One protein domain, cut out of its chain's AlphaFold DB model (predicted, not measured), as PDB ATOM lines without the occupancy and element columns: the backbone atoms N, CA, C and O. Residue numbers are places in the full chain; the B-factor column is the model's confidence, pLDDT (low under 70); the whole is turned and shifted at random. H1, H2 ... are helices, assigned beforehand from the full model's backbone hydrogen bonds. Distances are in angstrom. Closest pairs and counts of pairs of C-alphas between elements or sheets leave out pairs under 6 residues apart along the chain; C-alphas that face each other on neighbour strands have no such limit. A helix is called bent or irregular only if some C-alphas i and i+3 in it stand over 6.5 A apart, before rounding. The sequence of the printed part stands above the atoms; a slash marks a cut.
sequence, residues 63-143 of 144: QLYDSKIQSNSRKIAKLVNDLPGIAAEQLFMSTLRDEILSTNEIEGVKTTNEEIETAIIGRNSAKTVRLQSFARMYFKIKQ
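AT A GLANCE: This is residues 63 to 143 of the 144 residues of an uncharacterized protein of Lactobacillus equigenerosi DSM 18793 = JCM 14505 (UniProt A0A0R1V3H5). Two long helices, H1 and H2, make an open V joined at its point by a tight link, and the short helices H3 and H4 cross steeply and sit together over one side of H2, each meeting it in a few residues. H1 is the free arm of the V: its residues 63 to 78 stick out. The printed part has 81 residues with four named helices, H1 to H4 in order, and no named strand; it is all helix. It is loose, with a radius of gyration of the C-alphas of 14.8 A, and spans 41 by 31 by 20 A.

IN THESE COORDINATES: H1, residues 63 to 81, runs 26.9 A from C-alpha 63 at (-51.542, 45.557, 39.221). H2, residues 85 to 106, runs 31.6 A to C-alpha 106 at (-28.641, 29.616, 40.348). H3, residues 113 to 124, is 18.6 A long and irregular: C-alphas 121 and 124 are 7.6 A apart. H4, residues 132 to 141, runs 14.6 A to C-alpha 141 at (-48.105, 24.597, 49.374).

HOW THE PARTS SIT: H1 and H2 are close but not clearly touching, at a steep tilt of 44 degrees, opposite ways; their closest C-alphas, of Val 80 and Ala 88, are 6.0 A apart. H1 is apart from H3 and H4. H2, with residues 97 to 100 alone, only just touches H3, with 3 pairs of C-alphas within 8 A; the closest are Arg 97 and Ile 116, 6.7 A. With residues 96 to 100 alone it only just touches H4, also with 3 pairs, the closest being the C-alphas of Leu 96 and Tyr 138, 7.1 A. H3, with residues 119 to 123 alone, touches H4 at a steep tilt of 68 degrees, only just short of about perpendicular; the closest C-alphas, of Ala 119 and Gln 132, are 4.7 A apart. Every O i to N i+4 pair is within hydrogen-bond range in H1, H2 and H4, and 7 of 8 in H3.

THE WHOLE: The C-alphas farthest apart, of Leu 64 and Lys 127, are 44.6 A apart. The printed part has no cut, and no link is long. Mean pLDDT of the printed part is 91.7; no printed residue is under 70.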
ATOM      1  N   GLN A  63     -50.190  46.084  38.998       92.94
ATOM      2  CA  GLN A  63     -51.542  45.557  39.221       92.94
ATOM      3  C   GLN A  63     -52.050  44.726  38.032       92.94
ATOM      4  O   GLN A  63     -52.709  43.698  38.213       92.94
ATOM      5  N   LEU A  64     -51.718  45.137  36.805       96.19
ATOM      6  CA  LEU A  64     -52.045  44.382  35.598       96.19
ATOM      7  C   LEU A  64     -51.308  43.037  35.560       96.19
ATOM      8  O   LEU A  64     -51.916  42.008  35.247       96.19
ATOM      9  N   TYR A  65     -50.013  43.027  35.889       96.19
ATOM     10  CA  TYR A  65     -49.241  41.788  35.971       96.19
ATOM     11  C   TYR A  65     -49.753  40.869  37.074       96.19
ATOM     12  O   TYR A  65     -49.921  39.680  36.813       96.19
ATOM     13  N   ASP A  66     -50.070  41.403  38.253       95.81
ATOM     14  CA  ASP A  66     -50.653  40.624  39.346       95.81
ATOM     15  C   ASP A  66     -51.976  39.976  38.915       95.81
ATOM     16  O   ASP A  66     -52.132  38.757  38.981       95.81
ATOM     17  N   SER A  67     -52.881  40.750  38.310       97.19
ATOM     18  CA  SER A  67     -54.145  40.229  37.774       97.19
ATOM     19  C   SER A  67     -53.929  39.092  36.766       97.19
ATOM     20  O   SER A  67     -54.644  38.082  36.785       97.19
ATOM     21  N   LYS A  68     -52.919  39.223  35.896       98.12
ATOM     22  CA  LYS A  68     -52.548  38.194  34.918       98.12
ATOM     23  C   LYS A  68     -51.980  36.942  35.589       98.12
ATOM     24  O   LYS A  68     -52.375  35.838  35.214       98.12
ATOM     25  N   ILE A  69     -51.097  37.101  36.576       97.94
ATOM     26  CA  ILE A  69     -50.539  35.998  37.370       97.94
ATOM     27  C   ILE A  69     -51.678  35.246  38.053       97.94
ATOM     28  O   ILE A  69     -51.815  34.046  37.843       97.94
ATOM     29  N   GLN A  70     -52.567  35.947  38.756       97.38
ATOM     30  CA  GLN A  70     -53.704  35.340  39.449       97.38
ATOM     31  C   GLN A  70     -54.636  34.587  38.492       97.38
ATOM     32  O   GLN A  70     -55.074  33.471  38.778       97.38
ATOM     33  N   SER A  71     -54.929  35.167  37.324       98.06
ATOM     34  CA  SER A  71     -55.739  34.500  36.302       98.06
ATOM     35  C   SER A  71     -55.078  33.221  35.780       98.06
ATOM     36  O   SER A  71     -55.746  32.194  35.635       98.06
ATOM     37  N   ASN A  72     -53.772  33.262  35.516       98.00
ATOM     38  CA  ASN A  72     -53.020  32.100  35.053       98.00
ATOM     39  C   ASN A  72     -52.924  31.022  36.136       98.00
ATOM     40  O   ASN A  72     -53.172  29.858  35.835       98.00
ATOM     41  N   SER A  73     -52.664  31.399  37.388       95.69
ATOM     42  CA  SER A  73     -52.625  30.478  38.527       95.69
ATOM     43  C   SER A  73     -53.953  29.747  38.701       95.69
ATOM     44  O   SER A  73     -53.969  28.522  38.804       95.69
ATOM     45  N   ARG A  74     -55.088  30.459  38.625       95.88
ATOM     46  CA  ARG A  74     -56.419  29.829  38.659       95.88
ATOM     47  C   ARG A  74     -56.633  28.855  37.501       95.88
ATOM     48  O   ARG A  74     -57.205  27.784  37.697       95.88
ATOM     49  N   LYS A  75     -56.176  29.208  36.296       97.62
ATOM     50  CA  LYS A  75     -56.266  28.328  35.124       97.62
ATOM     51  C   LYS A  75     -55.429  27.061  35.307       97.62
ATOM     52  O   LYS A  75     -55.926  25.979  35.017       97.62
ATOM     53  N   ILE A  76     -54.197  27.189  35.801       94.69
ATOM     54  CA  ILE A  76     -53.315  26.053  36.092       94.69
ATOM     55  C   ILE A  76     -53.955  25.153  37.150       94.69
ATOM     56  O   ILE A  76     -54.087  23.960  36.911       94.69
ATOM     57  N   ALA A  77     -54.432  25.719  38.263       92.19
ATOM     58  CA  ALA A  77     -55.085  24.955  39.326       92.19
ATOM     59  C   ALA A  77     -56.296  24.162  38.809       92.19
ATOM     60  O   ALA A  77     -56.439  22.982  39.118       92.19
ATOM     61  N   LYS A  78     -57.129  24.777  37.957       95.12
ATOM     62  CA  LYS A  78     -58.250  24.079  37.316       95.12
ATOM     63  C   LYS A  78     -57.775  22.910  36.450       95.12
ATOM     64  O   LYS A  78     -58.275  21.807  36.610       95.12
ATOM     65  N   LEU A  79     -56.795  23.141  35.575       95.56
ATOM     66  CA  LEU A  79     -56.260  22.094  34.700       95.56
ATOM     67  C   LEU A  79     -55.643  20.939  35.495       95.56
ATOM     68  O   LEU A  79     -55.822  19.791  35.116       95.56
ATOM     69  N   VAL A  80     -54.951  21.231  36.599       92.75
ATOM     70  CA  VAL A  80     -54.388  20.207  37.491       92.75
ATOM     71  C   VAL A  80     -55.493  19.400  38.174       92.75
ATOM     72  O   VAL A  80     -55.371  18.183  38.260       92.75
ATOM     73  N   ASN A  81     -56.582  20.042  38.604       91.19
ATOM     74  CA  ASN A  81     -57.735  19.352  39.194       91.19
ATOM     75  C   ASN A  81     -58.483  18.460  38.190       91.19
ATOM     76  O   ASN A  81     -59.103  17.480  38.597       91.19
ATOM     77  N   ASP A  82     -58.414  18.777  36.895       95.44
ATOM     78  CA  ASP A  82     -59.004  17.967  35.823       95.44
ATOM     79  C   ASP A  82     -58.134  16.734  35.470       95.44
ATOM     80  O   ASP A  82     -58.591  15.830  34.764       95.44
ATOM     81  N   LEU A  83     -56.880  16.667  35.943       94.75
ATOM     82  CA  LEU A  83     -55.996  15.525  35.699       94.75
ATOM     83  C   LEU A  83     -56.355  14.323  36.589       94.75
ATOM     84  O   LEU A  83     -56.696  14.483  37.763       94.75
ATOM     85  N   PRO A  84     -56.168  13.084  36.093       95.75
ATOM     86  CA  PRO A  84     -56.176  11.903  36.948       95.75
ATOM     87  C   PRO A  84     -55.149  12.036  38.079       95.75
ATOM     88  O   PRO A  84     -54.032  12.502  37.848       95.75
ATOM     89  N   GLY A  85     -55.481  11.548  39.279       90.56
ATOM     90  CA  GLY A  85     -54.636  11.726  40.470       90.56
ATOM     91  C   GLY A  85     -53.178  11.282  40.289       90.56
ATOM     92  O   GLY A  85     -52.270  11.968  40.747       90.56
ATOM     93  N   ILE A  86     -52.933  10.197  39.544       94.12
ATOM     94  CA  ILE A  86     -51.570   9.725  39.232       94.12
ATOM     95  C   ILE A  86     -50.813  10.741  38.362       94.12
ATOM     96  O   ILE A  86     -49.640  11.010  38.608       94.12
ATOM     97  N   ALA A  87     -51.474  11.332  37.362       93.31
ATOM     98  CA  ALA A  87     -50.862  12.322  36.481       93.31
ATOM     99  C   ALA A  87     -50.590  13.644  37.216       93.31
ATOM    100  O   ALA A  87     -49.528  14.235  37.037       93.31
ATOM    101  N   ALA A  88     -51.513  14.075  38.080       93.06
ATOM    102  CA  ALA A  88     -51.326  15.250  38.927       93.06
ATOM    103  C   ALA A  88     -50.157  15.068  39.912       93.06
ATOM    104  O   ALA A  88     -49.345  15.978  40.086       93.06
ATOM    105  N   GLU A  89     -50.027  13.883  40.523       92.06
ATOM    106  CA  GLU A  89     -48.901  13.560  41.406       92.06
ATOM    107  C   GLU A  89     -47.573  13.573  40.648       92.06
ATOM    108  O   GLU A  89     -46.618  14.206  41.094       92.06
ATOM    109  N   GLN A  90     -47.525  12.926  39.480       93.75
ATOM    110  CA  GLN A  90     -46.326  12.880  38.649       93.75
ATOM    111  C   GLN A  90     -45.885  14.284  38.221       93.75
ATOM    112  O   GLN A  90     -44.703  14.605  38.331       93.75
ATOM    113  N   LEU A  91     -46.830  15.123  37.782       93.56
ATOM    114  CA  LEU A  91     -46.566  16.511  37.406       93.56
ATOM    115  C   LEU A  91     -45.985  17.299  38.585       93.56
ATOM    116  O   LEU A  91     -44.943  17.937  38.442       93.56
ATOM    117  N   PHE A  92     -46.614  17.205  39.761       92.50
ATOM    118  CA  PHE A  92     -46.128  17.868  40.969       92.50
ATOM    119  C   PHE A  92     -44.695  17.448  41.316       92.50
ATOM    120  O   PHE A  92     -43.852  18.305  41.575       92.50
ATOM    121  N   MET A  93     -44.405  16.145  41.287       92.50
ATOM    122  CA  MET A  93     -43.072  15.630  41.597       92.50
ATOM    123  C   MET A  93     -42.022  16.091  40.582       92.50
ATOM    124  O   MET A  93     -40.931  16.489  40.989       92.50
ATOM    125  N   SER A  94     -42.342  16.105  39.280       93.31
ATOM    126  CA  SER A  94     -41.421  16.637  38.265       93.31
ATOM    127  C   SER A  94     -41.143  18.123  38.471       93.31
ATOM    128  O   SER A  94     -39.984  18.521  38.508       93.31
ATOM    129  N   THR A  95     -42.182  18.929  38.710       92.94
ATOM    130  CA  THR A  95     -42.020  20.371  38.926       92.94
ATOM    131  C   THR A  95     -41.223  20.659  40.194       92.94
ATOM    132  O   THR A  95     -40.344  21.512  40.173       92.94
ATOM    133  N   LEU A  96     -41.468  19.922  41.282       93.12
ATOM    134  CA  LEU A  96     -40.689  20.047  42.515       93.12
ATOM    135  C   LEU A  96     -39.201  19.760  42.281       93.12
ATOM    136  O   LEU A  96     -38.340  20.469  42.802       93.12
ATOM    137  N   ARG A  97     -38.889  18.716  41.513       92.88
ATOM    138  CA  ARG A  97     -37.507  18.350  41.202       92.88
ATOM    139  C   ARG A  97     -36.815  19.422  40.366       92.88
ATOM    140  O   ARG A  97     -35.708  19.822  40.721       92.88
ATOM    141  N   ASP A  98     -37.469  19.897  39.311       92.69
ATOM    142  CA  ASP A  98     -36.930  20.939  38.430       92.69
ATOM    143  C   ASP A  98     -36.687  22.248  39.192       92.69
ATOM    144  O   ASP A  98     -35.667  22.912  39.009       92.69
ATOM    145  N   GLU A  99     -37.582  22.587  40.116       92.25
ATOM    146  CA  GLU A  99     -37.485  23.774  40.961       92.25
ATOM    147  C   GLU A  99     -36.324  23.697  41.966       92.25
ATOM    148  O   GLU A  99     -35.561  24.653  42.115       92.25
ATOM    149  N   ILE A 100     -36.130  22.543  42.622       92.06
ATOM    150  CA  ILE A 100     -34.985  22.332  43.524       92.06
ATOM    151  C   ILE A 100     -33.662  22.398  42.750       92.06
ATOM    152  O   ILE A 100     -32.705  23.013  43.225       92.06
ATOM    153  N   LEU A 101     -33.595  21.757  41.576       91.75
ATOM    154  CA  LEU A 101     -32.393  21.764  40.740       91.75
ATOM    155  C   LEU A 101     -32.053  23.178  40.275       91.75
ATOM    156  O   LEU A 101     -30.933  23.628  40.502       91.75
ATOM    157  N   SER A 102     -33.017  23.876  39.673       91.12
ATOM    158  CA  SER A 102     -32.803  25.211  39.109       91.12
ATOM    159  C   SER A 102     -32.459  26.247  40.179       91.12
ATOM    160  O   SER A 102     -31.510  27.006  39.994       91.12
ATOM    161  N   THR A 103     -33.141  26.240  41.331       90.62
ATOM    162  CA  THR A 103     -32.823  27.159  42.436       90.62
ATOM    163  C   THR A 103     -31.399  26.947  42.941       90.62
ATOM    164  O   THR A 103     -30.641  27.902  43.093       90.62
ATOM    165  N   ASN A 104     -30.992  25.695  43.166       89.38
ATOM    166  CA  ASN A 104     -29.639  25.418  43.639       89.38
ATOM    167  C   ASN A 104     -28.577  25.701  42.570       89.38
ATOM    168  O   ASN A 104     -27.488  26.149  42.917       89.38
ATOM    169  N   GLU A 105     -28.870  25.474  41.288       90.75
ATOM    170  CA  GLU A 105     -27.966  25.816  40.186       90.75
ATOM    171  C   GLU A 105     -27.712  27.327  40.107       90.75
ATOM    172  O   GLU A 105     -26.558  27.736  39.967       90.75
ATOM    173  N   ILE A 106     -28.753  28.149  40.282       90.00
ATOM    174  CA  ILE A 106     -28.641  29.616  40.348       90.00
ATOM    175  C   ILE A 106     -27.700  30.044  41.485       90.00
ATOM    176  O   ILE A 106     -26.863  30.925  41.294       90.00
ATOM    177  N   GLU A 107     -27.781  29.375  42.636       88.62
ATOM    178  CA  GLU A 107     -26.913  29.616  43.798       88.62
ATOM    179  C   GLU A 107     -25.522  28.946  43.675       88.62
ATOM    180  O   GLU A 107     -24.711  28.993  44.602       88.62
ATOM    181  N   GLY A 108     -25.219  28.287  42.548       89.69
ATOM    182  CA  GLY A 108     -23.947  27.594  42.306       89.69
ATOM    183  C   GLY A 108     -23.767  26.293  43.103       89.69
ATOM    184  O   GLY A 108     -22.662  25.748  43.193       89.69
ATOM    185  N   VAL A 109     -24.843  25.770  43.686       89.94
ATOM    186  CA  VAL A 109     -24.854  24.571  44.522       89.94
ATOM    187  C   VAL A 109     -25.142  23.336  43.672       89.94
ATOM    188  O   VAL A 109     -26.273  23.073  43.258       89.94
ATOM    189  N   LYS A 110     -24.125  22.487  43.481       89.50
ATOM    190  CA  LYS A 110     -24.316  21.177  42.842       89.50
ATOM    191  C   LYS A 110     -25.283  20.319  43.661       89.50
ATOM    192  O   LYS A 110     -25.059  20.081  44.852       89.50
ATOM    193  N   THR A 111     -26.332  19.858  42.987       91.69
ATOM    194  CA  THR A 111     -27.411  19.042  43.547       91.69
ATOM    195  C   THR A 111     -27.677  17.864  42.626       91.69
ATOM    196  O   THR A 111     -27.782  18.047  41.414       91.69
ATOM    197  N   THR A 112     -27.764  16.656  43.178       91.88
ATOM    198  CA  THR A 112     -28.065  15.452  42.393       91.88
ATOM    199  C   THR A 112     -29.530  15.050  42.521       91.88
ATOM    200  O   THR A 112     -30.218  15.380  43.486       91.88
ATOM    201  N   ASN A 113     -30.013  14.275  41.551       88.75
ATOM    202  CA  ASN A 113     -31.367  13.723  41.605       88.75
ATOM    203  C   ASN A 113     -31.562  12.789  42.804       88.75
ATOM    204  O   ASN A 113     -32.620  12.794  43.416       88.75
ATOM    205  N   GLU A 114     -30.530  12.030  43.171       91.62
ATOM    206  CA  GLU A 114     -30.561  11.144  44.336       91.62
ATOM    207  C   GLU A 114     -30.738  11.926  45.644       91.62
ATOM    208  O   GLU A 114     -31.520  11.523  46.507       91.62
ATOM    209  N   GLU A 115     -30.074  13.078  45.782       91.62
ATOM    210  CA  GLU A 115     -30.252  13.954  46.944       91.62
ATOM    211  C   GLU A 115     -31.689  14.478  47.042       91.62
ATOM    212  O   GLU A 115     -32.252  14.532  48.136       91.62
ATOM    213  N   ILE A 116     -32.298  14.820  45.903       92.38
ATOM    214  CA  ILE A 116     -33.683  15.298  45.841       92.38
ATOM    215  C   ILE A 116     -34.660  14.186  46.228       92.38
ATOM    216  O   ILE A 116     -35.514  14.403  47.087       92.38
ATOM    217  N   GLU A 117     -34.512  12.987  45.663       91.75
ATOM    218  CA  GLU A 117     -35.353  11.835  46.010       91.75
ATOM    219  C   GLU A 117     -35.236  11.496  47.502       91.75
ATOM    220  O   GLU A 117     -36.239  11.338  48.204       91.75
ATOM    221  N   THR A 118     -34.007  11.489  48.030       93.56
ATOM    222  CA  THR A 118     -33.746  11.285  49.461       93.56
ATOM    223  C   THR A 118     -34.460  12.342  50.305       93.56
ATOM    224  O   THR A 118     -35.061  12.012  51.330       93.56
ATOM    225  N   ALA A 119     -34.447  13.608  49.883       92.88
ATOM    226  CA  ALA A 119     -35.125  14.697  50.579       92.88
ATOM    227  C   ALA A 119     -36.655  14.568  50.544       92.88
ATOM    228  O   ALA A 119     -37.315  14.800  51.562       92.88
ATOM    229  N   ILE A 120     -37.225  14.171  49.402       91.81
ATOM    230  CA  ILE A 120     -38.668  13.979  49.216       91.81
ATOM    231  C   ILE A 120     -39.174  12.804  50.061       91.81
ATOM    232  O   ILE A 120     -40.180  12.943  50.766       91.81
ATOM    233  N   ILE A 121     -38.471  11.667  50.042       90.81
ATOM    234  CA  ILE A 121     -38.803  10.467  50.829       90.81
ATOM    235  C   ILE A 121     -38.589  10.744  52.322       90.81
ATOM    236  O   ILE A 121     -39.466  10.502  53.153       90.81
ATOM    237  N   GLY A 122     -37.441  11.326  52.664       88.69
ATOM    238  CA  GLY A 122     -37.042  11.671  54.025       88.69
ATOM    239  C   GLY A 122     -37.755  12.890  54.606       88.69
ATOM    240  O   GLY A 122     -37.449  13.285  55.733       88.69
ATOM    241  N   ARG A 123     -38.716  13.502  53.899       87.94
ATOM    242  CA  ARG A 123     -39.334  14.771  54.318       87.94
ATOM    243  C   ARG A 123     -39.955  14.719  55.709       87.94
ATOM    244  O   ARG A 123     -39.862  15.695  56.434       87.94
ATOM    245  N   ASN A 124     -40.513  13.591  56.140       87.38
ATOM    246  CA  ASN A 124     -41.108  13.450  57.479       87.38
ATOM    247  C   ASN A 124     -40.179  12.753  58.486       87.38
ATOM    248  O   ASN A 124     -40.578  12.491  59.615       87.38
ATOM    249  N   SER A 125     -38.939  12.459  58.089       87.12
ATOM    250  CA  SER A 125     -37.945  11.843  58.963       87.12
ATOM    251  C   SER A 125     -37.506  12.801  60.073       87.12
ATOM    252  O   SER A 125     -37.363  14.007  59.853       87.12
ATOM    253  N   ALA A 126     -37.234  12.240  61.253       84.31
ATOM    254  CA  ALA A 126     -36.579  12.943  62.356       84.31
ATOM    255  C   ALA A 126     -35.086  13.205  62.080       84.31
ATOM    256  O   ALA A 126     -34.483  14.064  62.717       84.31
ATOM    257  N   LYS A 127     -34.482  12.474  61.133       85.31
ATOM    258  CA  LYS A 127     -33.103  12.715  60.703       85.31
ATOM    259  C   LYS A 127     -33.046  13.930  59.782       85.31
ATOM    260  O   LYS A 127     -33.888  14.074  58.893       85.31
ATOM    261  N   THR A 128     -32.013  14.745  59.958       85.31
ATOM    262  CA  THR A 128     -31.697  15.849  59.053       85.31
ATOM    263  C   THR A 128     -31.254  15.290  57.708       85.31
ATOM    264  O   THR A 128     -30.240  14.599  57.622       85.31
ATOM    265  N   VAL A 129     -32.013  15.597  56.659       89.62
ATOM    266  CA  VAL A 129     -31.657  15.282  55.271       89.62
ATOM    267  C   VAL A 129     -31.394  16.596  54.537       89.62
ATOM    268  O   VAL A 129     -32.099  17.587  54.744       89.62
ATOM    269  N   ARG A 130     -30.362  16.641  53.691       90.00
ATOM    270  CA  ARG A 130     -30.099  17.809  52.834       90.00
ATOM    271  C   ARG A 130     -31.344  18.083  51.977       90.00
ATOM    272  O   ARG A 130     -31.998  17.145  51.547       90.00
ATOM    273  N   LEU A 131     -31.702  19.352  51.756       90.81
ATOM    274  CA  LEU A 131     -32.894  19.780  50.986       90.81
ATOM    275  C   LEU A 131     -34.261  19.431  51.614       90.81
ATOM    276  O   LEU A 131     -35.300  19.784  51.057       90.81
ATOM    277  N   GLN A 132     -34.298  18.814  52.799       91.50
ATOM    278  CA  GLN A 132     -35.543  18.403  53.459       91.50
ATOM    279  C   GLN A 132     -36.506  19.574  53.699       91.50
ATOM    280  O   GLN A 132     -37.709  19.445  53.471       91.50
ATOM    281  N   SER A 133     -35.992  20.726  54.141       89.19
ATOM    282  CA  SER A 133     -36.801  21.933  54.366       89.19
ATOM    283  C   SER A 133     -37.428  22.456  53.074       89.19
ATOM    284  O   SER A 133     -38.589  22.861  53.085       89.19
ATOM    285  N   PHE A 134     -36.688  22.385  51.965       89.50
ATOM    286  CA  PHE A 134     -37.164  22.799  50.649       89.50
ATOM    287  C   PHE A 134     -38.309  21.887  50.195       89.50
ATOM    288  O   PHE A 134     -39.407  22.368  49.932       89.50
ATOM    289  N   ALA A 135     -38.113  20.563  50.241       91.31
ATOM    290  CA  ALA A 135     -39.170  19.602  49.930       91.31
ATOM    291  C   ALA A 135     -40.417  19.832  50.806       91.31
ATOM    292  O   ALA A 135     -41.532  19.947  50.297       91.31
ATOM    293  N   ARG A 136     -40.247  19.987  52.128       91.88
ATOM    294  CA  ARG A 136     -41.355  20.275  53.061       91.88
ATOM    295  C   ARG A 136     -42.151  21.521  52.676       91.88
ATOM    296  O   ARG A 136     -43.373  21.498  52.800       91.88
ATOM    297  N   MET A 137     -41.487  22.592  52.242       90.81
ATOM    298  CA  MET A 137     -42.144  23.840  51.846       90.81
ATOM    299  C   MET A 137     -43.131  23.609  50.698       90.81
ATOM    300  O   MET A 137     -44.304  23.956  50.819       90.81
ATOM    301  N   TYR A 138     -42.698  22.935  49.633       90.44
ATOM    302  CA  TYR A 138     -43.550  22.657  48.474       90.44
ATOM    303  C   TYR A 138     -44.701  21.701  48.793       90.44
ATOM    304  O   TYR A 138     -45.830  21.919  48.355       90.44
ATOM    305  N   PHE A 139     -44.465  20.681  49.624       90.75
ATOM    306  CA  PHE A 139     -45.545  19.800  50.078       90.75
ATOM    307  C   PHE A 139     -46.587  20.521  50.943       90.75
ATOM    308  O   PHE A 139     -47.749  20.125  50.919       90.75
ATOM    309  N   LYS A 140     -46.206  21.572  51.683       89.19
ATOM    310  CA  LYS A 140     -47.166  22.421  52.407       89.19
ATOM    311  C   LYS A 140     -47.990  23.293  51.465       89.19
ATOM    312  O   LYS A 140     -49.167  23.486  51.732       89.19
ATOM    313  N   ILE A 141     -47.392  23.803  50.387       84.38
ATOM    314  CA  ILE A 141     -48.105  24.597  49.374       84.38
ATOM    315  C   ILE A 141     -49.164  23.738  48.674       84.38
ATOM    316  O   ILE A 141     -50.291  24.179  48.514       84.38
ATOM    317  N   LYS A 142     -48.839  22.483  48.339       82.44
ATOM    318  CA  LYS A 142     -49.786  21.535  47.723       82.44
ATOM    319  C   LYS A 142     -51.038  21.246  48.573       82.44
ATOM    320  O   LYS A 142     -52.037  20.792  48.031       82.44
ATOM    321  N   GLN A 143     -50.964  21.430  49.892       70.88
ATOM    322  CA  GLN A 143     -52.052  21.121  50.832       70.88
ATOM    323  C   GLN A 143     -52.963  22.322  51.141       70.88
ATOM    324  O   GLN A 143     -53.901  22.159  51.920       70.88
TER     325      GLN A 143